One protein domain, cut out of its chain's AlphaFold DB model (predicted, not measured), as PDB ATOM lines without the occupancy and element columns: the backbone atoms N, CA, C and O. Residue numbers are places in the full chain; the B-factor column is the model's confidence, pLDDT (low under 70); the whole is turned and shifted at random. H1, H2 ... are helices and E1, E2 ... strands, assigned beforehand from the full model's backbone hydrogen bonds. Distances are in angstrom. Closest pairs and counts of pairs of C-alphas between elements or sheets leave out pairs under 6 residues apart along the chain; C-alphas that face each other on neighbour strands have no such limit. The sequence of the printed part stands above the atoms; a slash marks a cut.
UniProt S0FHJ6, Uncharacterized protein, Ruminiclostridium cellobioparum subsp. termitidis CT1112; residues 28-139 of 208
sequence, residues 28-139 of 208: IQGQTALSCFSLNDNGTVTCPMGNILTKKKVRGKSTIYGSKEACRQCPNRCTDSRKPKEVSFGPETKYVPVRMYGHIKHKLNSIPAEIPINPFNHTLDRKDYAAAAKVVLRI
ATOM      1  N   ILE A  28      96.724 162.734  71.720       73.62
ATOM      2  CA  ILE A  28      97.735 162.644  70.666       73.62
ATOM      3  C   ILE A  28      97.694 163.943  69.862       73.62
ATOM      4  O   ILE A  28      96.702 164.250  69.203       73.62
ATOM      5  N   GLN A  29      98.772 164.720  69.912       66.88
ATOM      6  CA  GLN A  29      98.886 165.983  69.197       66.88
ATOM      7  C   GLN A  29      99.746 165.836  67.937       66.88
ATOM      8  O   GLN A  29     100.955 165.632  68.024       66.88
ATOM      9  N   GLY A  30      99.120 165.976  66.764       64.81
ATOM     10  CA  GLY A  30      99.779 166.035  65.449       64.81
ATOM     11  C   GLY A  30      99.573 167.380  64.744       64.81
ATOM     12  O   GLY A  30      98.924 168.271  65.288       64.81
ATOM     13  N   GLN A  31     100.122 167.548  63.537       64.19
ATOM     14  CA  GLN A  31      99.810 168.704  62.682       64.19
ATOM     15  C   GLN A  31      98.388 168.555  62.127       64.19
ATOM     16  O   GLN A  31      98.089 167.533  61.517       64.19
ATOM     17  N   THR A  32      97.521 169.545  62.339       64.75
ATOM     18  CA  THR A  32      96.071 169.371  62.121       64.75
ATOM     19  C   THR A  32      95.463 170.332  61.110       64.75
ATOM     20  O   THR A  32      94.835 169.873  60.164       64.75
ATOM     21  N   ALA A  33      95.620 171.649  61.270       72.06
ATOM     22  CA  ALA A  33      94.981 172.609  60.362       72.06
ATOM     23  C   ALA A  33      95.834 173.848  60.089       72.06
ATOM     24  O   ALA A  33      96.704 174.223  60.878       72.06
ATOM     25  N   LEU A  34      95.550 174.506  58.966       77.75
ATOM     26  CA  LEU A  34      96.088 175.821  58.637       77.75
ATOM     27  C   LEU A  34      95.204 176.917  59.243       77.75
ATOM     28  O   LEU A  34      93.979 176.834  59.227       77.75
ATOM     29  N   SER A  35      95.844 177.947  59.781       85.44
ATOM     30  CA  SER A  35      95.207 179.160  60.299       85.44
ATOM     31  C   SER A  35      96.129 180.355  60.037       85.44
ATOM     32  O   SER A  35      97.236 180.181  59.524       85.44
ATOM     33  N   CYS A  36      95.715 181.577  60.367       87.19
ATOM     34  CA  CYS A  36      96.551 182.764  60.192       87.19
ATOM     35  C   CYS A  36      96.563 183.697  61.399       87.19
ATOM     36  O   CYS A  36      95.616 183.794  62.182       87.19
ATOM     37  N   PHE A  37      97.654 184.453  61.478       89.62
ATOM     38  CA  PHE A  37      97.675 185.733  62.162       89.62
ATOM     39  C   PHE A  37      97.162 186.809  61.204       89.62
ATOM     40  O   PHE A  37      97.640 186.872  60.071       89.62
ATOM     41  N   SER A  38      96.234 187.652  61.651       90.81
ATOM     42  CA  SER A  38      95.683 188.755  60.856       90.81
ATOM     43  C   SER A  38      96.015 190.097  61.497       90.81
ATOM     44  O   SER A  38      95.842 190.271  62.704       90.81
ATOM     45  N   LEU A  39      96.513 191.039  60.699       90.50
ATOM     46  CA  LEU A  39      96.737 192.417  61.123       90.50
ATOM     47  C   LEU A  39      95.411 193.181  61.048       90.50
ATOM     48  O   LEU A  39      94.803 193.276  59.982       90.50
ATOM     49  N   ASN A  40      94.971 193.700  62.190       91.31
ATOM     50  CA  ASN A  40      93.765 194.509  62.313       91.31
ATOM     51  C   ASN A  40      94.081 195.966  61.965       91.31
ATOM     52  O   ASN A  40      95.192 196.441  62.215       91.31
ATOM     53  N   ASP A  41      93.082 196.704  61.486       87.44
ATOM     54  CA  ASP A  41      93.257 198.102  61.068       87.44
ATOM     55  C   ASP A  41      93.636 199.021  62.255       87.44
ATOM     56  O   ASP A  41      94.359 199.999  62.093       87.44
ATOM     57  N   ASN A  42      93.295 198.616  63.486       87.88
ATOM     58  CA  ASN A  42      93.703 199.277  64.737       87.88
ATOM     59  C   ASN A  42      95.193 199.061  65.099       87.88
ATOM     60  O   ASN A  42      95.639 199.444  66.182       87.88
ATOM     61  N   GLY A  43      95.975 198.389  64.248       86.50
ATOM     62  CA  GLY A  43      97.404 198.149  64.455       86.50
ATOM     63  C   GLY A  43      97.739 197.044  65.463       86.50
ATOM     64  O   GLY A  43      98.874 196.985  65.941       86.50
ATOM     65  N   THR A  44      96.782 196.175  65.794       92.12
ATOM     66  CA  THR A  44      96.985 194.955  66.596       92.12
ATOM     67  C   THR A  44      96.932 193.712  65.712       92.12
ATOM     68  O   THR A  44      96.441 193.770  64.589       92.12
ATOM     69  N   VAL A  45      97.431 192.576  66.202       92.75
ATOM     70  CA  VAL A  45      97.394 191.309  65.453       92.75
ATOM     71  C   VAL A  45      96.520 190.292  66.170       92.75
ATOM     72  O   VAL A  45      96.741 190.012  67.343       92.75
ATOM     73  N   THR A  46      95.582 189.677  65.461       92.19
ATOM     74  CA  THR A  46      94.783 188.557  65.972       92.19
ATOM     75  C   THR A  46      95.501 187.244  65.686       92.19
ATOM     76  O   THR A  46      95.943 186.995  64.565       92.19
ATOM     77  N   CYS A  47      95.659 186.399  66.703       90.62
ATOM     78  CA  CYS A  47      96.306 185.097  66.571       90.62
ATOM     79  C   CYS A  47      95.334 184.009  66.062       90.62
ATOM     80  O   CYS A  47      94.122 184.212  66.084       90.62
ATOM     81  N   PRO A  48      95.831 182.816  65.686       87.38
ATOM     82  CA  PRO A  48      95.001 181.678  65.268       87.38
ATOM     83  C   PRO A  48      93.884 181.292  66.241       87.38
ATOM     84  O   PRO A  48      92.848 180.787  65.828       87.38
ATOM     85  N   MET A  49      94.109 181.520  67.537       87.38
ATOM     86  CA  MET A  49      93.168 181.236  68.627       87.38
ATOM     87  C   MET A  49      92.277 182.438  68.980       87.38
ATOM     88  O   MET A  49      91.567 182.388  69.976       87.38
ATOM     89  N   GLY A  50      92.349 183.534  68.221       87.19
ATOM     90  CA  GLY A  50      91.542 184.739  68.436       87.19
ATOM     91  C   GLY A  50      92.093 185.729  69.470       87.19
ATOM     92  O   GLY A  50      91.510 186.788  69.662       87.19
ATOM     93  N   ASN A  51      93.225 185.441  70.121       90.69
ATOM     94  CA  ASN A  51      93.826 186.381  71.075       90.69
ATOM     95  C   ASN A  51      94.509 187.558  70.367       90.69
ATOM     96  O   ASN A  51      95.172 187.376  69.343       90.69
ATOM     97  N   ILE A  52      94.429 188.741  70.976       92.25
ATOM     98  CA  ILE A  52      95.040 189.972  70.468       92.25
ATOM     99  C   ILE A  52      96.514 190.054  70.896       92.25
ATOM    100  O   ILE A  52      96.875 189.825  72.053       92.25
ATOM    101  N   LEU A  53      97.382 190.391  69.947       93.75
ATOM    102  CA  LEU A  53      98.817 190.589  70.111       93.75
ATOM    103  C   LEU A  53      99.169 192.057  69.863       93.75
ATOM    104  O   LEU A  53      98.709 192.673  68.899       93.75
ATOM    105  N   THR A  54     100.037 192.595  70.713       93.25
ATOM    106  CA  THR A  54     100.531 193.971  70.630       93.25
ATOM    107  C   THR A  54     101.914 194.035  69.987       93.25
ATOM    108  O   THR A  54     102.639 193.034  69.903       93.25
ATOM    109  N   LYS A  55     102.272 195.227  69.499       93.38
ATOM    110  CA  LYS A  55     103.595 195.522  68.936       93.38
ATOM    111  C   LYS A  55     104.652 195.384  70.031       93.38
ATOM    112  O   LYS A  55     104.520 195.976  71.096       93.38
ATOM    113  N   LYS A  56     105.708 194.620  69.755       92.12
ATOM    114  CA  LYS A  56     106.852 194.462  70.663       92.12
ATOM    115  C   LYS A  56     108.061 195.269  70.233       92.12
ATOM    116  O   LYS A  56     108.707 195.898  71.060       92.12
ATOM    117  N   LYS A  57     108.425 195.153  68.958       92.56
ATOM    118  CA  LYS A  57     109.635 195.758  68.402       92.56
ATOM    119  C   LYS A  57     109.534 195.868  66.891       92.56
ATOM    120  O   LYS A  57     108.809 195.103  66.256       92.56
ATOM    121  N   VAL A  58     110.312 196.779  66.327       90.62
ATOM    122  CA  VAL A  58     110.477 196.944  64.882       90.62
ATOM    123  C   VAL A  58     111.844 196.379  64.489       90.62
ATOM    124  O   VAL A  58     112.831 196.583  65.194       90.62
ATOM    125  N   ARG A  59     111.903 195.618  63.395       86.50
ATOM    126  CA  ARG A  59     113.126 195.040  62.826       86.50
ATOM    127  C   ARG A  59     113.208 195.432  61.352       86.50
ATOM    128  O   ARG A  59     112.552 194.821  60.504       86.50
ATOM    129  N   GLY A  60     114.005 196.453  61.048       88.94
ATOM    130  CA  GLY A  60     114.061 197.039  59.707       88.94
ATOM    131  C   GLY A  60     112.686 197.570  59.289       88.94
ATOM    132  O   GLY A  60     112.064 198.308  60.042       88.94
ATOM    133  N   LYS A  61     112.182 197.136  58.127       86.06
ATOM    134  CA  LYS A  61     110.835 197.487  57.633       86.06
ATOM    135  C   LYS A  61     109.701 196.640  58.237       86.06
ATOM    136  O   LYS A  61     108.540 196.877  57.933       86.06
ATOM    137  N   SER A  62     110.019 195.630  59.052       88.19
ATOM    138  CA  SER A  62     109.033 194.693  59.611       88.19
ATOM    139  C   SER A  62     108.719 194.980  61.078       88.19
ATOM    140  O   SER A  62     109.600 195.358  61.849       88.19
ATOM    141  N   THR A  63     107.469 194.770  61.485       91.00
ATOM    142  CA  THR A  63     107.018 194.921  62.875       91.00
ATOM    143  C   THR A  63     106.746 193.555  63.492       91.00
ATOM    144  O   THR A  63     106.073 192.714  62.897       91.00
ATOM    145  N   ILE A  64     107.258 193.333  64.702       92.06
ATOM    146  CA  ILE A  64     107.115 192.079  65.441       92.06
ATOM    147  C   ILE A  64     106.044 192.235  66.519       92.06
ATOM    148  O   ILE A  64     106.102 193.150  67.345       92.06
ATOM    149  N   TYR A  65     105.110 191.289  66.539       93.50
ATOM    150  CA  TYR A  65     103.977 191.230  67.455       93.50
ATOM    151  C   TYR A  65     104.060 189.989  68.342       93.50
ATOM    152  O   TYR A  65     104.538 188.931  67.922       93.50
ATOM    153  N   GLY A  66     103.567 190.095  69.575       92.62
ATOM    154  CA  GLY A  66     103.461 188.945  70.469       92.62
ATOM    155  C   GLY A  66     102.920 189.299  71.848       92.62
ATOM    156  O   GLY A  66     103.135 190.394  72.349       92.62
ATOM    157  N   SER A  67     102.275 188.332  72.498       93.25
ATOM    158  CA  SER A  67     101.769 188.456  73.868       93.25
ATOM    159  C   SER A  67     102.179 187.232  74.683       93.25
ATOM    160  O   SER A  67     101.865 186.088  74.334       93.25
ATOM    161  N   LYS A  68     102.925 187.467  75.770       90.06
ATOM    162  CA  LYS A  68     103.400 186.400  76.664       90.06
ATOM    163  C   LYS A  68     102.234 185.766  77.420       90.06
ATOM    164  O   LYS A  68     102.215 184.550  77.591       90.06
ATOM    165  N   GLU A  69     101.272 186.580  77.835       89.19
ATOM    166  CA  GLU A  69     100.100 186.154  78.600       89.19
ATOM    167  C   GLU A  69      99.155 185.314  77.749       89.19
ATOM    168  O   GLU A  69      98.844 184.187  78.139       89.19
ATOM    169  N   ALA A  70      98.835 185.781  76.536       89.56
ATOM    170  CA  ALA A  70      98.015 185.031  75.588       89.56
ATOM    171  C   ALA A  70      98.623 183.653  75.286       89.56
ATOM    172  O   ALA A  70      97.930 182.641  75.315       89.56
ATOM    173  N   CYS A  71      99.943 183.576  75.073       88.12
ATOM    174  CA  CYS A  71     100.622 182.296  74.852       88.12
ATOM    175  C   CYS A  71     100.651 181.404  76.104       88.12
ATOM    176  O   CYS A  71     100.672 180.175  75.986       88.12
ATOM    177  N   ARG A  72     100.714 181.988  77.309       84.94
ATOM    178  CA  ARG A  72     100.730 181.239  78.577       84.94
ATOM    179  C   ARG A  72      99.385 180.567  78.847       84.94
ATOM    180  O   ARG A  72      99.386 179.442  79.327       84.94
ATOM    181  N   GLN A  73      98.284 181.237  78.523       85.00
ATOM    182  CA  GLN A  73      96.918 180.754  78.754       85.00
ATOM    183  C   GLN A  73      96.305 180.041  77.536       85.00
ATOM    184  O   GLN A  73      95.169 179.585  77.598       85.00
ATOM    185  N   CYS A  74      97.043 179.937  76.428       83.25
ATOM    186  CA  CYS A  74      96.531 179.395  75.173       83.25
ATOM    187  C   CYS A  74      96.127 177.913  75.313       83.25
ATOM    188  O   CYS A  74      96.998 177.092  75.620       83.25
ATOM    189  N   PRO A  75      94.861 177.541  75.029       78.19
ATOM    190  CA  PRO A  75      94.393 176.155  75.153       78.19
ATOM    191  C   PRO A  75      95.020 175.223  74.108       78.19
ATOM    192  O   PRO A  75      95.198 174.029  74.357       78.19
ATOM    193  N   ASN A  76      95.385 175.767  72.945       81.69
ATOM    194  CA  ASN A  76      96.119 175.064  71.902       81.69
ATOM    195  C   ASN A  76      97.148 176.027  71.269       81.69
ATOM    196  O   ASN A  76      96.803 177.095  70.764       81.69
ATOM    197  N   ARG A  77      98.439 175.683  71.366       80.69
ATOM    198  CA  ARG A  77      99.550 176.537  70.921       80.69
ATOM    199  C   ARG A  77      99.867 176.331  69.442       80.69
ATOM    200  O   ARG A  77     100.056 175.219  68.974       80.69
ATOM    201  N   CYS A  78     100.093 177.439  68.742       80.81
ATOM    202  CA  CYS A  78     100.554 177.480  67.349       80.81
ATOM    203  C   CYS A  78     102.072 177.225  67.171       80.81
ATOM    204  O   CYS A  78     102.650 177.540  66.132       80.81
ATOM    205  N   THR A  79     102.755 176.721  68.204       78.19
ATOM    206  CA  THR A  79     104.188 176.390  68.206       78.19
ATOM    207  C   THR A  79     104.450 175.268  69.205       78.19
ATOM    208  O   THR A  79     103.878 175.280  70.294       78.19
ATOM    209  N   ASP A  80     105.348 174.339  68.873       71.19
ATOM    210  CA  ASP A  80     105.794 173.289  69.806       71.19
ATOM    211  C   ASP A  80     106.788 173.823  70.863       71.19
ATOM    212  O   ASP A  80     107.070 173.193  71.883       71.19
ATOM    213  N   SER A  81     107.301 175.046  70.680       75.50
ATOM    214  CA  SER A  81     108.197 175.660  71.661       75.50
ATOM    215  C   SER A  81     107.474 176.066  72.952       75.50
ATOM    216  O   SER A  81     106.357 176.593  72.957       75.50
ATOM    217  N   ARG A  82     108.179 175.936  74.086       76.44
ATOM    218  CA  ARG A  82     107.749 176.508  75.376       76.44
ATOM    219  C   ARG A  82     107.737 178.040  75.361       76.44
ATOM    220  O   ARG A  82     106.993 178.647  76.135       76.44
ATOM    221  N   LYS A  83     108.521 178.669  74.482       84.56
ATOM    222  CA  LYS A  83     108.601 180.129  74.355       84.56
ATOM    223  C   LYS A  83     107.329 180.695  73.700       84.56
ATOM    224  O   LYS A  83     106.739 180.025  72.853       84.56
ATOM    225  N   PRO A  84     106.891 181.911  74.082       87.38
ATOM    226  CA  PRO A  84     105.777 182.571  73.410       87.38
ATOM    227  C   PRO A  84     106.119 182.798  71.935       87.38
ATOM    228  O   PRO A  84     107.262 183.117  71.602       87.38
ATOM    229  N   LYS A  85     105.133 182.621  71.052       87.88
ATOM    230  CA  LYS A  85     105.318 182.859  69.622       87.88
ATOM    231  C   LYS A  85     105.340 184.365  69.364       87.88
ATOM    232  O   LYS A  85     104.464 185.092  69.824       87.88
ATOM    233  N   GLU A  86     106.336 184.799  68.605       91.50
ATOM    234  CA  GLU A  86     106.392 186.130  68.007       91.50
ATOM    235  C   GLU A  86     106.187 185.985  66.497       91.50
ATOM    236  O   GLU A  86     106.668 185.020  65.890       91.50
ATOM    237  N   VAL A  87     105.440 186.914  65.908       89.44
ATOM    238  CA  VAL A  87     105.122 186.936  64.476       89.44
ATOM    239  C   VAL A  87     105.570 188.265  63.880       89.44
ATOM    240  O   VAL A  87     105.416 189.310  64.508       89.44
ATOM    241  N   SER A  88     106.163 188.212  62.692       89.44
ATOM    242  CA  SER A  88     106.654 189.387  61.975       89.44
ATOM    243  C   SER A  88     105.709 189.725  60.831       89.44
ATOM    244  O   SER A  88     105.363 188.839  60.053       89.44
ATOM    245  N   PHE A  89     105.331 190.993  60.723       89.19
ATOM    246  CA  PHE A  89     104.581 191.541  59.597       89.19
ATOM    247  C   PHE A  89     105.464 192.565  58.882       89.19
ATOM    248  O   PHE A  89     105.934 193.526  59.491       89.19
ATOM    249  N   GLY A  90     105.721 192.341  57.595       85.31
ATOM    250  CA  GLY A  90     106.286 193.349  56.698       85.31
ATOM    251  C   GLY A  90     105.260 194.434  56.331       85.31
ATOM    252  O   GLY A  90     104.080 194.273  56.648       85.31
ATOM    253  N   PRO A  91     105.690 195.505  55.644       81.19
ATOM    254  CA  PRO A  91     104.888 196.712  55.419       81.19
ATOM    255  C   PRO A  91     103.592 196.484  54.623       81.19
ATOM    256  O   PRO A  91     102.613 197.173  54.875       81.19
ATOM    257  N   GLU A  92     103.556 195.490  53.730       81.94
ATOM    258  CA  GLU A  92     102.384 195.170  52.885       81.94
ATOM    259  C   GLU A  92     101.678 193.866  53.297       81.94
ATOM    260  O   GLU A  92     100.696 193.436  52.696       81.94
ATOM    261  N   THR A  93     102.169 193.199  54.341       82.25
ATOM    262  CA  THR A  93     101.614 191.911  54.784       82.25
ATOM    263  C   THR A  93     100.437 192.154  55.717       82.25
ATOM    264  O   THR A  93     100.623 192.726  56.788       82.25
ATOM    265  N   LYS A  94      99.245 191.662  55.362       85.44
ATOM    266  CA  LYS A  94      98.064 191.676  56.250       85.44
ATOM    267  C   LYS A  94      97.815 190.337  56.951       85.44
ATOM    268  O   LYS A  94      97.211 190.310  58.021       85.44
ATOM    269  N   TYR A  95      98.333 189.236  56.405       86.25
ATOM    270  CA  TYR A  95      98.116 187.891  56.939       86.25
ATOM    271  C   TYR A  95      99.404 187.072  56.937       86.25
ATOM    272  O   TYR A  95     100.169 187.102  55.975       86.25
ATOM    273  N   VAL A  96      99.631 186.316  58.012       84.62
ATOM    274  CA  VAL A  96     100.756 185.378  58.130       84.62
ATOM    275  C   VAL A  96     100.204 183.988  58.451       84.62
ATOM    276  O   VAL A  96      99.694 183.787  59.560       84.62
ATOM    277  N   PRO A  97     100.271 183.023  57.515       83.50
ATOM    278  CA  PRO A  97      99.736 181.689  57.742       83.50
ATOM    279  C   PRO A  97     100.643 180.877  58.674       83.50
ATOM    280  O   PRO A  97     101.869 181.020  58.688       83.50
ATOM    281  N   VAL A  98     100.023 180.005  59.462       81.12
ATOM    282  CA  VAL A  98     100.677 179.127  60.429       81.12
ATOM    283  C   VAL A  98      99.965 177.780  60.481       81.12
ATOM    284  O   VAL A  98      98.742 177.691  60.376       81.12
ATOM    285  N   ARG A  99     100.746 176.717  60.667       78.50
ATOM    286  CA  ARG A  99     100.218 175.373  60.886       78.50
ATOM    287  C   ARG A  99      99.961 175.167  62.382       78.50
ATOM    288  O   ARG A  99     100.842 175.417  63.207       78.50
ATOM    289  N   MET A 100      98.743 174.768  62.721       79.25
ATOM    290  CA  MET A 100      98.326 174.438  64.080       79.25
ATOM    291  C   MET A 100      98.698 172.994  64.423       79.25
ATOM    292  O   MET A 100      98.788 172.133  63.545       79.25
ATOM    293  N   TYR A 101      98.898 172.750  65.714       73.50
ATOM    294  CA  TYR A 101      99.220 171.440  66.270       73.50
ATOM    295  C   TYR A 101      98.103 171.004  67.229       73.50
ATOM    296  O   TYR A 101      97.383 171.840  67.768       73.50
ATOM    297  N   GLY A 102      97.961 169.705  67.476       68.12
ATOM    298  CA  GLY A 102      97.024 169.171  68.465       68.12
ATOM    299  C   GLY A 102      95.560 169.147  68.033       68.12
ATOM    300  O   GLY A 102      95.215 169.523  66.912       68.12
ATOM    301  N   HIS A 103      94.680 168.687  68.927       67.81
ATOM    302  CA  HIS A 103      93.255 168.592  68.629       67.81
ATOM    303  C   HIS A 103      92.603 169.980  68.678       67.81
ATOM    304  O   HIS A 103      92.636 170.691  69.689       67.81
ATOM    305  N   ILE A 104      91.985 170.391  67.573       68.50
ATOM    306  CA  ILE A 104      91.339 171.699  67.462       68.50
ATOM    307  C   ILE A 104      89.918 171.569  68.009       68.50
ATOM    308  O   ILE A 104      89.015 171.107  67.327       68.50
ATOM    309  N   LYS A 105      89.725 171.949  69.276       68.50
ATOM    310  CA  LYS A 105      88.386 172.059  69.889       68.50
ATOM    311  C   LYS A 105      87.747 173.441  69.689       68.50
ATOM    312  O   LYS A 105      86.565 173.608  69.953       68.50
ATOM    313  N   HIS A 106      88.526 174.433  69.255       72.00
ATOM    314  CA  HIS A 106      88.109 175.834  69.165       72.00
ATOM    315  C   HIS A 106      88.107 176.323  67.718       72.00
ATOM    316  O   HIS A 106      88.937 175.892  66.918       72.00
ATOM    317  N   LYS A 107      87.205 177.257  67.393       79.44
ATOM    318  CA  LYS A 107      87.153 177.894  66.074       79.44
ATOM    319  C   LYS A 107      88.447 178.675  65.830       79.44
ATOM    320  O   LYS A 107      88.774 179.583  66.590       79.44
ATOM    321  N   LEU A 108      89.178 178.294  64.787       82.38
ATOM    322  CA  LEU A 108      90.414 178.963  64.390       82.38
ATOM    323  C   LEU A 108      90.123 180.205  63.553       82.38
ATOM    324  O   LEU A 108      89.111 180.275  62.854       82.38
ATOM    325  N   ASN A 109      91.061 181.150  63.574       81.19
ATOM    326  CA  ASN A 109      91.068 182.260  62.635       81.19
ATOM    327  C   ASN A 109      91.303 181.719  61.215       81.19
ATOM    328  O   ASN A 109      92.350 181.119  60.939       81.19
ATOM    329  N   SER A 110      90.314 181.871  60.339       77.69
ATOM    330  CA  SER A 110      90.353 181.358  58.971       77.69
ATOM    331  C   SER A 110      91.230 182.225  58.080       77.69
ATOM    332  O   SER A 110      91.211 183.449  58.179       77.69
ATOM    333  N   ILE A 111      91.953 181.580  57.169       77.75
ATOM    334  CA  ILE A 111      92.697 182.268  56.117       77.75
ATOM    335  C   ILE A 111      91.682 182.715  55.051       77.75
ATOM    336  O   ILE A 111      90.917 181.865  54.589       77.75
ATOM    337  N   PRO A 112      91.637 184.001  54.659       75.25
ATOM    338  CA  PRO A 112      90.820 184.429  53.526       75.25
ATOM    339  C   PRO A 112      91.268 183.714  52.242       75.25
ATOM    340  O   PRO A 112      92.467 183.616  51.983       75.25
ATOM    341  N   ALA A 113      90.316 183.220  51.446       63.03
ATOM    342  CA  ALA A 113      90.578 182.359  50.285       63.03
ATOM    343  C   ALA A 113      91.381 183.033  49.153       63.03
ATOM    344  O   ALA A 113      91.924 182.349  48.293       63.03
ATOM    345  N   GLU A 114      91.476 184.362  49.162       58.69
ATOM    346  CA  GLU A 114      92.002 185.169  48.053       58.69
ATOM    347  C   GLU A 114      93.494 185.521  48.172       58.69
ATOM    348  O   GLU A 114      94.047 186.156  47.278       58.69
ATOM    349  N   ILE A 115      94.176 185.138  49.257       59.81
ATOM    350  CA  ILE A 115      95.558 185.581  49.483       59.81
ATOM    351  C   ILE A 115      96.541 184.498  49.027       59.81
ATOM    352  O   ILE A 115      96.546 183.406  49.608       59.81
ATOM    353  N   PRO A 116      97.428 184.787  48.056       56.28
ATOM    354  CA  PRO A 116      98.459 183.846  47.656       56.28
ATOM    355  C   PRO A 116      99.409 183.616  48.832       56.28
ATOM    356  O   PRO A 116     100.012 184.541  49.384       56.28
ATOM    357  N   ILE A 117      99.539 182.356  49.237       58.97
ATOM    358  CA  ILE A 117     100.548 181.939  50.207       58.97
ATOM    359  C   ILE A 117     101.912 182.267  49.590       58.97
ATOM    360  O   ILE A 117     102.233 181.769  48.515       58.97
ATOM    361  N   ASN A 118     102.698 183.130  50.247       58.59
ATOM    362  CA  ASN A 118     104.012 183.527  49.740       58.59
ATOM    363  C   ASN A 118     104.874 182.267  49.481       58.59
ATOM    364  O   ASN A 118     105.101 181.515  50.436       58.59
ATOM    365  N   PRO A 119     105.384 182.058  48.250       52.25
ATOM    366  CA  PRO A 119     106.212 180.904  47.881       52.25
ATOM    367  C   PRO A 119     107.481 180.731  48.727       52.25
ATOM    368  O   PRO A 119     108.044 179.647  48.782       52.25
ATOM    369  N   PHE A 120     107.940 181.791  49.402       54.12
ATOM    370  CA  PHE A 120     109.114 181.760  50.281       54.12
ATOM    371  C   PHE A 120     108.765 181.544  51.760       54.12
ATOM    372  O   PHE A 120     109.591 181.785  52.647       54.12
ATOM    373  N   ASN A 121     107.540 181.114  52.078       59.53
ATOM    374  CA  ASN A 121     107.177 180.807  53.453       59.53
ATOM    375  C   ASN A 121     107.748 179.451  53.894       59.53
ATOM    376  O   ASN A 121     107.036 178.455  54.023       59.53
ATOM    377  N   HIS A 122     109.025 179.463  54.277       56.97
ATOM    378  CA  HIS A 122     109.736 178.322  54.860       56.97
ATOM    379  C   HIS A 122     109.021 177.666  56.059       56.97
ATOM    380  O   HIS A 122     109.384 176.563  56.456       56.97
ATOM    381  N   THR A 123     108.024 178.317  56.670       54.81
ATOM    382  CA  THR A 123     107.238 177.757  57.782       54.81
ATOM    383  C   THR A 123     106.239 176.684  57.326       54.81
ATOM    384  O   THR A 123     105.856 175.844  58.138       54.81
ATOM    385  N   LEU A 124     105.803 176.708  56.060       57.50
ATOM    386  CA  LEU A 124     104.855 175.739  55.490       57.50
ATOM    387  C   LEU A 124     105.561 174.601  54.733       57.50
ATOM    388  O   LEU A 124     105.076 173.469  54.764       57.50
ATOM    389  N   ASP A 125     106.723 174.890  54.142       52.75
ATOM    390  CA  ASP A 125     107.467 173.964  53.271       52.75
ATOM    391  C   ASP A 125     108.506 173.096  53.995       52.75
ATOM    392  O   ASP A 125     109.119 172.213  53.391       52.75
ATOM    393  N   ARG A 126     108.717 173.298  55.303       54.12
ATOM    394  CA  ARG A 126     109.695 172.522  56.082       54.12
ATOM    395  C   ARG A 126     109.177 171.108  56.374       54.12
ATOM    396  O   ARG A 126     108.613 170.853  57.438       54.12
ATOM    397  N   LYS A 127     109.381 170.185  55.429       51.53
ATOM    398  CA  LYS A 127     109.042 168.752  55.559       51.53
ATOM    399  C   LYS A 127     109.770 168.074  56.730       51.53
ATOM    400  O   LYS A 127     109.202 167.197  57.369       51.53
ATOM    401  N   ASP A 128     110.956 168.567  57.085       50.00
ATOM    402  CA  ASP A 128     111.835 167.974  58.108       50.00
ATOM    403  C   ASP A 128     111.357 168.186  59.559       50.00
ATOM    404  O   ASP A 128     111.923 167.625  60.492       50.00
ATOM    405  N   TYR A 129     110.324 169.014  59.774       52.31
ATOM    406  CA  TYR A 129     109.799 169.371  61.103       52.31
ATOM    407  C   TYR A 129     108.364 168.863  61.328       52.31
ATOM    408  O   TYR A 129     107.583 169.456  62.079       52.31
ATOM    409  N   ALA A 130     107.985 167.764  60.675       53.97
ATOM    410  CA  ALA A 130     106.822 166.983  61.078       53.97
ATOM    411  C   ALA A 130     107.163 166.247  62.380       53.97
ATOM    412  O   ALA A 130     107.565 165.088  62.367       53.97
ATOM    413  N   ALA A 131     107.076 166.953  63.512       54.09
ATOM    414  CA  ALA A 131     107.239 166.328  64.815       54.09
ATOM    415  C   ALA A 131     106.296 165.118  64.896       54.09
ATOM    416  O   ALA A 131     105.084 165.265  64.707       54.09
ATOM    417  N   ALA A 132     106.878 163.938  65.134       59.31
ATOM    418  CA  ALA A 132     106.143 162.717  65.425       59.31
ATOM    419  C   ALA A 132     105.072 163.025  66.478       59.31
ATOM    420  O   ALA A 132     105.322 163.808  67.401       59.31
ATOM    421  N   ALA A 133     103.877 162.466  66.296       65.75
ATOM    422  CA  ALA A 133     102.717 162.784  67.110       65.75
ATOM    423  C   ALA A 133     103.074 162.780  68.607       65.75
ATOM    424  O   ALA A 133     103.606 161.809  69.146       65.75
ATOM    425  N   LYS A 134     102.838 163.911  69.273       71.56
ATOM    426  CA  LYS A 134     103.231 164.129  70.660       71.56
ATOM    427  C   LYS A 134     102.103 163.694  71.568       71.56
ATOM    428  O   LYS A 134     101.018 164.266  71.512       71.56
ATOM    429  N   VAL A 135     102.371 162.747  72.454       77.69
ATOM    430  CA  VAL A 135     101.409 162.414  73.502       77.69
ATOM    431  C   VAL A 135     101.463 163.474  74.600       77.69
ATOM    432  O   VAL A 135     102.515 163.742  75.184       77.69
ATOM    433  N   VAL A 136     100.319 164.088  74.885       76.19
ATOM    434  CA  VAL A 136     100.128 165.061  75.956       76.19
ATOM    435  C   VAL A 136      99.176 164.474  76.987       76.19
ATOM    436  O   VAL A 136      98.029 164.162  76.686       76.19
ATOM    437  N   LEU A 137      99.655 164.367  78.225       81.06
ATOM    438  CA  LEU A 137      98.823 164.037  79.376       81.06
ATOM    439  C   LEU A 137      98.207 165.320  79.932       81.06
ATOM    440  O   LEU A 137      98.929 166.244  80.323       81.06
ATOM    441  N   ARG A 138      96.878 165.387  79.982       77.75
ATOM    442  CA  ARG A 138      96.132 166.466  80.636       77.75
ATOM    443  C   ARG A 138      95.507 165.932  81.911       77.75
ATOM    444  O   ARG A 138      94.839 164.911  81.900       77.75
ATOM    445  N   ILE A 139      95.724 166.634  83.016       82.38
ATOM    446  CA  ILE A 139      95.094 166.307  84.295       82.38
ATOM    447  C   ILE A 139      93.960 167.305  84.500       82.38
ATOM    448  O   ILE A 139      94.203 168.508  84.637       82.38
TER     449      ILE A 139
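Overview. This is residues 28 to 139 of the 208 residues of an uncharacterized protein of Ruminiclostridium cellobioparum subsp. termitidis CT1112 (UniProt S0FHJ6). Little regular structure shows here: a long two-stranded ribbon, E1 and E5, runs through the middle of many loops, with a small sheet, E2-E3-E4, towards one end and E6 at the other. The 112 printed residues run E1 E2 E3 H1 E4 E5 H2 E6; both sheets are antiparallel. The class is mixed, with 44 residues in named elements; the whole is compact, radius of gyration of the C-alphas 14.1 A, spans 41 by 31 by 25 A.

Arrangement. Start at E1, residues 31 to 39, antiparallel to E5, residues 95 to 101; N 37 and O 96 are 2.9 A apart. Next, E2, residues 55 to 59, forms a hairpin with E3, residues 62 to 65: N 59 to O 62, 2.8 A. E3 is antiparallel to E4, residues 87 to 89: N 65 to O 87, 2.9 A. H1, residues 68 to 73, is not on this sheet; every O i to N i+4 pair in it is within hydrogen-bond range. H2, residues 122 to 125, is too short for such pairs; its closest C-alpha to E5 is Leu 124, 7.1 A from that of Arg 99. E6, residues 134 to 139, pairs with no named strand.

Along the chain. Find C-alpha 31 at (99.810, 168.704, 62.682); E1 runs 24.0 A. E5 spans 18.9 A; E6, 16.0 A, ends at (95.094, 166.307, 84.295).

Size, cuts and confidence. The farthest C-alphas, Lys 61 and Ile 139, are 43.9 A apart. The printed part has no cut; links E1 to E2, H1 to E4 and E5 to H2 are long. Look for pLDDT under 70 at residues 29 to 32, 102 to 105 and 113 to 133.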